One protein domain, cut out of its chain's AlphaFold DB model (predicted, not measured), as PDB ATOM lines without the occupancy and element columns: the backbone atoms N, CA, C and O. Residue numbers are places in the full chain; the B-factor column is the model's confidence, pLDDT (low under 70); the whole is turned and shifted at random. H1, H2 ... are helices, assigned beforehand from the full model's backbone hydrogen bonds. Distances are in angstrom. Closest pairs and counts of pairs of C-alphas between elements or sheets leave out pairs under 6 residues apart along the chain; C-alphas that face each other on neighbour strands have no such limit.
ATOM      1  N   LEU A   7     100.702 141.141  93.007       75.94
ATOM      2  CA  LEU A   7     102.117 140.800  92.968       75.94
ATOM      3  C   LEU A   7     102.243 139.315  92.622       75.94
ATOM      4  O   LEU A   7     101.619 138.474  93.275       75.94
ATOM      5  N   VAL A   8     103.009 139.000  91.581       85.69
ATOM      6  CA  VAL A   8     103.297 137.608  91.221       85.69
ATOM      7  C   VAL A   8     104.317 137.018  92.198       85.69
ATOM      8  O   VAL A   8     104.991 137.744  92.929       85.69
ATOM      9  N   LEU A   9     104.432 135.687  92.234       85.81
ATOM     10  CA  LEU A   9     105.312 134.985  93.182       85.81
ATOM     11  C   LEU A   9     106.770 135.476  93.125       85.81
ATOM     12  O   LEU A   9     107.404 135.619  94.167       85.81
ATOM     13  N   ASP A  10     107.271 135.793  91.932       87.75
ATOM     14  CA  ASP A  10     108.633 136.296  91.719       87.75
ATOM     15  C   ASP A  10     108.859 137.700  92.317       87.75
ATOM     16  O   ASP A  10     109.858 137.964  92.990       87.75
ATOM     17  N   GLU A  11     107.870 138.590  92.183       90.62
ATOM     18  CA  GLU A  11     107.916 139.921  92.796       90.62
ATOM     19  C   GLU A  11     107.926 139.810  94.330       90.62
ATOM     20  O   GLU A  11     108.634 140.558  95.005       90.62
ATOM     21  N   ARG A  12     107.191 138.843  94.898       92.12
ATOM     22  CA  ARG A  12     107.212 138.567  96.345       92.12
ATOM     23  C   ARG A  12     108.559 138.022  96.814       92.12
ATOM     24  O   ARG A  12     109.078 138.518  97.812       92.12
ATOM     25  N   ALA A  13     109.150 137.086  96.073       93.25
ATOM     26  CA  ALA A  13     110.488 136.574  96.366       93.25
ATOM     27  C   ALA A  13     111.533 137.705  96.346       93.25
ATOM     28  O   ALA A  13     112.382 137.800  97.235       93.25
ATOM     29  N   THR A  14     111.412 138.631  95.391       94.94
ATOM     30  CA  THR A  14     112.262 139.826  95.332       94.94
ATOM     31  C   THR A  14     112.075 140.699  96.574       94.94
ATOM     32  O   THR A  14     113.058 141.053  97.225       94.94
ATOM     33  N   ILE A  15     110.833 140.998  96.979       95.75
ATOM     34  CA  ILE A  15     110.561 141.741  98.222       95.75
ATOM     35  C   ILE A  15     111.233 141.050  99.419       95.75
ATOM     36  O   ILE A  15     111.902 141.721 100.203       95.75
ATOM     37  N   GLU A  16     111.111 139.726  99.558       94.44
ATOM     38  CA  GLU A  16     111.722 138.975 100.661       94.44
ATOM     39  C   GLU A  16     113.246 139.170 100.731       94.44
ATOM     40  O   GLU A  16     113.788 139.510 101.793       94.44
ATOM     41  N   VAL A  17     113.935 138.986  99.601       95.44
ATOM     42  CA  VAL A  17     115.394 139.130  99.502       95.44
ATOM     43  C   VAL A  17     115.814 140.556  99.845       95.44
ATOM     44  O   VAL A  17     116.658 140.762 100.718       95.44
ATOM     45  N   ARG A  18     115.173 141.559  99.241       96.50
ATOM     46  CA  ARG A  18     115.522 142.968  99.460       96.50
ATOM     47  C   ARG A  18     115.242 143.414 100.900       96.50
ATOM     48  O   ARG A  18     116.007 144.192 101.471       96.50
ATOM     49  N   LEU A  19     114.206 142.875 101.549       95.19
ATOM     50  CA  LEU A  19     113.951 143.096 102.978       95.19
ATOM     51  C   LEU A  19     115.045 142.497 103.872       95.19
ATOM     52  O   LEU A  19     115.394 143.092 104.897       95.19
ATOM     53  N   ARG A  20     115.604 141.341 103.494       93.06
ATOM     54  CA  ARG A  20     116.757 140.728 104.175       93.06
ATOM     55  C   ARG A  20     118.002 141.608 104.058       93.06
ATOM     56  O   ARG A  20     118.727 141.783 105.035       93.06
ATOM     57  N   GLU A  21     118.171 142.248 102.908       94.12
ATOM     58  CA  GLU A  21     119.230 143.223 102.622       94.12
ATOM     59  C   GLU A  21     118.968 144.621 103.204       94.12
ATOM     60  O   GLU A  21     119.785 145.524 103.047       94.12
ATOM     61  N   ARG A  22     117.863 144.797 103.945       92.50
ATOM     62  CA  ARG A  22     117.466 146.055 104.605       92.50
ATOM     63  C   ARG A  22     117.107 147.188 103.637       92.50
ATOM     64  O   ARG A  22     117.140 148.349 104.046       92.50
ATOM     65  N   ALA A  23     116.713 146.864 102.408       95.31
ATOM     66  CA  ALA A  23     116.198 147.845 101.464       95.31
ATOM     67  C   ALA A  23     114.893 148.485 101.972       95.31
ATOM     68  O   ALA A  23     114.058 147.855 102.632       95.31
ATOM     69  N   SER A  24     114.707 149.759 101.648       95.75
ATOM     70  CA  SER A  24     113.478 150.506 101.907       95.75
ATOM     71  C   SER A  24     112.371 150.136 100.914       95.75
ATOM     72  O   SER A  24     112.626 149.700  99.794       95.75
ATOM     73  N   PHE A  25     111.108 150.393 101.276       96.25
ATOM     74  CA  PHE A  25     109.981 150.205 100.349       96.25
ATOM     75  C   PHE A  25     110.100 151.038  99.070       96.25
ATOM     76  O   PHE A  25     109.555 150.650  98.041       96.25
ATOM     77  N   THR A  26     110.806 152.169  99.125       96.88
ATOM     78  CA  THR A  26     111.065 153.009  97.954       96.88
ATOM     79  C   THR A  26     112.029 152.337  96.987       96.88
ATOM     80  O   THR A  26     111.767 152.319  95.788       96.88
ATOM     81  N   GLU A  27     113.114 151.749  97.492       97.12
ATOM     82  CA  GLU A  27     114.085 151.028  96.662       97.12
ATOM     83  C   GLU A  27     113.457 149.790  96.025       97.12
ATOM     84  O   GLU A  27     113.559 149.615  94.815       97.12
ATOM     85  N   ILE A  28     112.730 148.999  96.821       96.56
ATOM     86  CA  ILE A  28     112.021 147.801  96.350       96.56
ATOM     87  C   ILE A  28     110.947 148.176  95.319       96.56
ATOM     88  O   ILE A  28     110.816 147.537  94.279       96.56
ATOM     89  N   GLY A  29     110.186 149.242  95.581       95.50
ATOM     90  CA  GLY A  29     109.171 149.735  94.654       95.50
ATOM     91  C   GLY A  29     109.764 150.187  93.319       95.50
ATOM     92  O   GLY A  29     109.210 149.872  92.271       95.50
ATOM     93  N   ARG A  30     110.917 150.866  93.339       96.50
ATOM     94  CA  ARG A  30     111.626 151.278  92.118       96.50
ATOM     95  C   ARG A  30     112.098 150.076  91.298       96.50
ATOM     96  O   ARG A  30     111.971 150.108  90.081       96.50
ATOM     97  N   GLU A  31     112.618 149.045  91.957       95.06
ATOM     98  CA  GLU A  31     113.095 147.810  91.320       95.06
ATOM     99  C   GLU A  31     111.956 147.030  90.647       95.06
ATOM    100  O   GLU A  31     112.104 146.573  89.519       95.06
ATOM    101  N   LEU A  32     110.787 146.962  91.291       93.25
ATOM    102  CA  LEU A  32     109.617 146.228  90.791       93.25
ATOM    103  C   LEU A  32     108.644 147.076  89.950       93.25
ATOM    104  O   LEU A  32     107.596 146.586  89.527       93.25
ATOM    105  N   GLY A  33     108.915 148.371  89.760       93.62
ATOM    106  CA  GLY A  33     107.982 149.295  89.105       93.62
ATOM    107  C   GLY A  33     106.651 149.468  89.857       93.62
ATOM    108  O   GLY A  33     105.603 149.673  89.240       93.62
ATOM    109  N   LYS A  34     106.658 149.366  91.193       92.38
ATOM    110  CA  LYS A  34     105.472 149.483  92.060       92.38
ATOM    111  C   LYS A  34     105.570 150.684  92.991       92.38
ATOM    112  O   LYS A  34     106.642 151.086  93.435       92.38
ATOM    113  N   ALA A  35     104.413 151.213  93.383       94.12
ATOM    114  CA  ALA A  35     104.361 152.227  94.427       94.12
ATOM    115  C   ALA A  35     104.864 151.655  95.775       94.12
ATOM    116  O   ALA A  35     104.481 150.537  96.137       94.12
ATOM    117  N   PRO A  36     105.616 152.423  96.588       95.38
ATOM    118  CA  PRO A  36     106.067 151.978  97.913       95.38
ATOM    119  C   PRO A  36     104.908 151.596  98.847       95.38
ATOM    120  O   PRO A  36     105.048 150.746  99.726       95.38
ATOM    121  N   SER A  37     103.733 152.202  98.646       94.44
ATOM    122  CA  SER A  37     102.505 151.872  99.369       94.44
ATOM    123  C   SER A  37     101.966 150.480  99.023       94.44
ATOM    124  O   SER A  37     101.410 149.825  99.903       94.44
ATOM    125  N   THR A  38     102.160 150.002  97.790       93.62
ATOM    126  CA  THR A  38     101.833 148.627  97.383       93.62
ATOM    127  C   THR A  38     102.733 147.637  98.111       93.62
ATOM    128  O   THR A  38     102.221 146.713  98.736       93.62
ATOM    129  N   ILE A  39     104.049 147.887  98.136       95.19
ATOM    130  CA  ILE A  39     105.012 147.057  98.880       95.19
ATOM    131  C   ILE A  39     104.670 147.040 100.376       95.19
ATOM    132  O   ILE A  39     104.613 145.987 100.996       95.19
ATOM    133  N   SER A  40     104.358 148.201 100.960       95.19
ATOM    134  CA  SER A  40     103.957 148.302 102.370       95.19
ATOM    135  C   SER A  40     102.705 147.479 102.692       95.19
ATOM    136  O   SER A  40     102.671 146.785 103.710       95.19
ATOM    137  N   LYS A  41     101.674 147.528 101.834       93.44
ATOM    138  CA  LYS A  41     100.452 146.723 102.004       93.44
ATOM    139  C   LYS A  41     100.757 145.233 101.930       93.44
ATOM    140  O   LYS A  41     100.316 144.502 102.811       93.44
ATOM    141  N   GLU A  42     101.542 144.823 100.940       93.31
ATOM    142  CA  GLU A  42     101.956 143.433 100.754       93.31
ATOM    143  C   GLU A  42     102.681 142.900 101.993       93.31
ATOM    144  O   GLU A  42     102.274 141.899 102.583       93.31
ATOM    145  N   VAL A  43     103.704 143.626 102.450       94.69
ATOM    146  CA  VAL A  43     104.509 143.225 103.606       94.69
ATOM    147  C   VAL A  43     103.661 143.139 104.868       94.69
ATOM    148  O   VAL A  43     103.781 142.184 105.628       94.69
ATOM    149  N   ARG A  44     102.767 144.106 105.098       92.19
ATOM    150  CA  ARG A  44     101.901 144.103 106.285       92.19
ATOM    151  C   ARG A  44     100.874 142.972 106.265       92.19
ATOM    152  O   ARG A  44     100.580 142.452 107.340       92.19
ATOM    153  N   LEU A  45     100.332 142.635 105.094       91.75
ATOM    154  CA  LEU A  45      99.277 141.635 104.939       91.75
ATOM    155  C   LEU A  45      99.820 140.202 104.991       91.75
ATOM    156  O   LEU A  45      99.176 139.344 105.584       91.75
ATOM    157  N   HIS A  46     101.006 139.956 104.426       91.94
ATOM    158  CA  HIS A  46     101.563 138.603 104.287       91.94
ATOM    159  C   HIS A  46     102.762 138.310 105.200       91.94
ATOM    160  O   HIS A  46     103.380 137.252 105.105       91.94
ATOM    161  N   SER A  47     103.097 139.216 106.119       92.06
ATOM    162  CA  SER A  47     104.036 138.910 107.204       92.06
ATOM    163  C   SER A  47     103.408 138.033 108.293       92.06
ATOM    164  O   SER A  47     102.256 138.233 108.676       92.06
ATOM    165  N   GLN A  48     104.204 137.141 108.871       90.12
ATOM    166  CA  GLN A  48     103.812 136.209 109.927       90.12
ATOM    167  C   GLN A  48     104.743 136.293 111.138       90.12
ATOM    168  O   GLN A  48     105.905 136.675 111.026       90.12
ATOM    169  N   THR A  49     104.247 135.925 112.315       85.38
ATOM    170  CA  THR A  49     105.061 135.863 113.536       85.38
ATOM    171  C   THR A  49     105.851 134.553 113.558       85.38
ATOM    172  O   THR A  49     105.242 133.491 113.632       85.38
ATOM    173  N   VAL A  50     107.190 134.603 113.540       80.81
ATOM    174  CA  VAL A  50     108.047 133.399 113.472       80.81
ATOM    175  C   VAL A  50     108.953 133.302 114.697       80.81
ATOM    176  O   VAL A  50     110.105 133.731 114.702       80.81
ATOM    177  N   ARG A  51     108.463 132.690 115.775       71.62
ATOM    178  CA  ARG A  51     109.304 132.433 116.953       71.62
ATOM    179  C   ARG A  51     109.966 131.066 116.847       71.62
ATOM    180  O   ARG A  51     109.286 130.060 116.695       71.62
ATOM    181  N   LYS A  52     111.294 131.026 116.987       69.12
ATOM    182  CA  LYS A  52     112.018 129.766 117.217       69.12
ATOM    183  C   LYS A  52     111.664 129.241 118.610       69.12
ATOM    184  O   LYS A  52     111.746 130.003 119.569       69.12
ATOM    185  N   LYS A 104     112.346 147.673 115.096       84.56
ATOM    186  CA  LYS A 104     112.123 147.693 113.641       84.56
ATOM    187  C   LYS A 104     110.671 147.412 113.256       84.56
ATOM    188  O   LYS A 104     110.285 147.748 112.150       84.56
ATOM    189  N   LEU A 105     109.849 146.879 114.159       88.31
ATOM    190  CA  LEU A 105     108.413 146.716 113.922       88.31
ATOM    191  C   LEU A 105     107.640 148.036 114.034       88.31
ATOM    192  O   LEU A 105     106.523 148.131 113.538       88.31
ATOM    193  N   LYS A 106     108.228 149.068 114.655       88.69
ATOM    194  CA  LYS A 106     107.595 150.388 114.829       88.69
ATOM    195  C   LYS A 106     107.724 151.286 113.593       88.69
ATOM    196  O   LYS A 106     107.057 152.310 113.512       88.69
ATOM    197  N   LYS A 107     108.601 150.938 112.646       89.94
ATOM    198  CA  LYS A 107     108.895 151.717 111.432       89.94
ATOM    199  C   LYS A 107     108.943 150.785 110.215       89.94
ATOM    200  O   LYS A 107     109.203 149.599 110.398       89.94
ATOM    201  N   PRO A 108     108.738 151.281 108.983       89.25
ATOM    202  CA  PRO A 108     109.012 150.492 107.785       89.25
ATOM    203  C   PRO A 108     110.414 149.849 107.849       89.25
ATOM    204  O   PRO A 108     111.357 150.527 108.270       89.25
ATOM    205  N   PRO A 109     110.572 148.566 107.475       92.50
ATOM    206  CA  PRO A 109     109.598 147.722 106.781       92.50
ATOM    207  C   PRO A 109     108.661 146.880 107.676       92.50
ATOM    208  O   PRO A 109     108.005 145.971 107.181       92.50
ATOM    209  N   TYR A 110     108.563 147.162 108.979       91.12
ATOM    210  CA  TYR A 110     107.680 146.461 109.930       91.12
ATOM    211  C   TYR A 110     107.936 144.952 110.087       91.12
ATOM    212  O   TYR A 110     107.083 144.233 110.613       91.12
ATOM    213  N   VAL A 111     109.095 144.469 109.644       92.25
ATOM    214  CA  VAL A 111     109.498 143.059 109.700       92.25
ATOM    215  C   VAL A 111     110.951 142.920 110.144       92.25
ATOM    216  O   VAL A 111     111.715 143.885 110.192       92.25
ATOM    217  N   CYS A 112     111.323 141.694 110.487       90.94
ATOM    218  CA  CYS A 112     112.604 141.320 111.067       90.94
ATOM    219  C   CYS A 112     113.566 140.667 110.064       90.94
ATOM    220  O   CYS A 112     114.640 140.246 110.486       90.94
ATOM    221  N   ASN A 113     113.220 140.595 108.771       91.19
ATOM    222  CA  ASN A 113     114.002 139.893 107.741       91.19
ATOM    223  C   ASN A 113     115.502 140.254 107.760       91.19
ATOM    224  O   ASN A 113     116.348 139.373 107.655       91.19
ATOM    225  N   GLY A 114     115.844 141.535 107.956       86.31
ATOM    226  CA  GLY A 114     117.231 142.024 108.022       86.31
ATOM    227  C   GLY A 114     117.811 142.227 109.433       86.31
ATOM    228  O   GLY A 114     118.851 142.880 109.588       86.31
ATOM    229  N   CYS A 115     117.149 141.755 110.493       86.62
ATOM    230  CA  CYS A 115     117.644 141.892 111.865       86.62
ATOM    231  C   CYS A 115     118.891 141.041 112.127       86.62
ATOM    232  O   CYS A 115     118.879 139.827 111.950       86.62
ATOM    233  N   THR A 116     119.907 141.641 112.743       75.69
ATOM    234  CA  THR A 116     121.003 140.909 113.392       75.69
ATOM    235  C   THR A 116     120.720 140.809 114.894       75.69
ATOM    236  O   THR A 116     120.947 141.764 115.632       75.69
ATOM    237  N   GLY A 117     120.165 139.681 115.351       65.75
ATOM    238  CA  GLY A 117     119.977 139.380 116.785       65.75
ATOM    239  C   GLY A 117     118.546 139.487 117.333       65.75
ATOM    240  O   GLY A 117     118.305 139.097 118.483       65.75
ATOM    241  N   CYS A 118     117.589 139.945 116.520       68.44
ATOM    242  CA  CYS A 118     116.165 139.797 116.813       68.44
ATOM    243  C   CYS A 118     115.713 138.430 116.260       68.44
ATOM    244  O   CYS A 118     115.799 138.186 115.061       68.44
ATOM    245  N   ASN A 119     115.320 137.491 117.127       63.69
ATOM    246  CA  ASN A 119     114.937 136.132 116.710       63.69
ATOM    247  C   ASN A 119     113.484 136.095 116.194       63.69
ATOM    248  O   ASN A 119     112.643 135.389 116.745       63.69
ATOM    249  N   GLY A 120     113.215 136.862 115.132       61.88
ATOM    250  CA  GLY A 120     112.110 136.596 114.207       61.88
ATOM    251  C   GLY A 120     110.691 136.967 114.645       61.88
ATOM    252  O   GLY A 120     109.750 136.320 114.215       61.88
ATOM    253  N   GLU A 121     110.464 138.014 115.440       76.50
ATOM    254  CA  GLU A 121     109.092 138.344 115.884       76.50
ATOM    255  C   GLU A 121     108.076 138.519 114.744       76.50
ATOM    256  O   GLU A 121     106.913 138.189 114.935       76.50
ATOM    257  N   LYS A 122     108.496 139.011 113.574       86.81
ATOM    258  CA  LYS A 122     107.631 139.167 112.399       86.81
ATOM    259  C   LYS A 122     108.449 139.044 111.117       86.81
ATOM    260  O   LYS A 122     109.445 139.750 110.980       86.81
ATOM    261  N   TRP A 123     108.055 138.174 110.201       88.50
ATOM    262  CA  TRP A 123     108.824 137.782 109.022       88.50
ATOM    263  C   TRP A 123     107.938 137.770 107.776       88.50
ATOM    264  O   TRP A 123     106.809 137.291 107.833       88.50
ATOM    265  N   PHE A 124     108.433 138.313 106.667       91.00
ATOM    266  CA  PHE A 124     107.780 138.241 105.355       91.00
ATOM    267  C   PHE A 124     108.395 137.107 104.527       91.00
ATOM    268  O   PHE A 124     109.620 137.005 104.533       91.00
ATOM    269  N   ASN A 125     107.559 136.304 103.855       84.75
ATOM    270  CA  ASN A 125     107.938 135.230 102.923       84.75
ATOM    271  C   ASN A 125     107.411 135.528 101.513       84.75
ATOM    272  O   ASN A 125     106.228 135.952 101.391       84.75
TER     273      ASN A 125
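AT A GLANCE: This is residues 7 to 52 and 104 to 125 of the 125 residues of the protein "Transposase and inactivated derivatives, IS30 family" of uncultured Blautia sp (UniProt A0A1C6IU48). Three short helices cluster at one end of an elongated domain: H1 and H2 run opposite ways at a slant, and H3 is set nearly at right angles to both. The other end is made of loops, chiefly the long stretch of residues 104 to 125, which has no named element and is tied to the residues just after H3 by a short antiparallel pairing of residues 47 to 48 with 123 to 124. The printed part has 68 residues, with three named helices in the order H1, H2, H3 and no named strand; the class is all helix, though the helices hold 31 residues, under half. The whole is compact, with a radius of gyration of the C-alphas of 11.1 A, and spans 34 by 20 by 17 A.

HOW THE PARTS SIT: H1, residues 9 to 20, is the longest helix. H2, residues 25 to 32, only just touches it, with 3 pairs of C-alphas within 8 A; the closest C-alphas, of Ile 15 and Ile 28, are 6.5 A apart. H1 and H2 form a helical hairpin, at a steep tilt of 39 degrees, opposite ways. H3, residues 36 to 46, touches H2 about perpendicular, at 83 degrees; their closest C-alphas, of Phe 25 and Pro 36, are 4.9 A apart. H3 and H1 are close but not clearly touching, about perpendicular at 85 degrees, with the closest C-alphas, of Ile 15 and Ile 39, 7.7 A apart. In H1, H2 and H3 every O i to N i+4 pair is within hydrogen-bond range.

IN THESE COORDINATES: H1 begins at C-alpha 9 (105.312, 134.985, 93.182) and is 16.9 A long from first to last C-alpha. H2 measures 10.4 A. H3 measures 15.5 A and ends at C-alpha 46 (101.563, 138.603, 104.287).

THE WHOLE: The two C-alphas farthest apart, of Gly 33 and Lys 52, are 34.5 A apart. Residues 53 to 103 are not printed, and C-alphas 52 and 104 are 18.3 A apart across the cut. The links H1 to H2 and H2 to H3 are tight. Mean pLDDT of the printed part is 89.1; residue 52 and residues 117 to 120 are under 70.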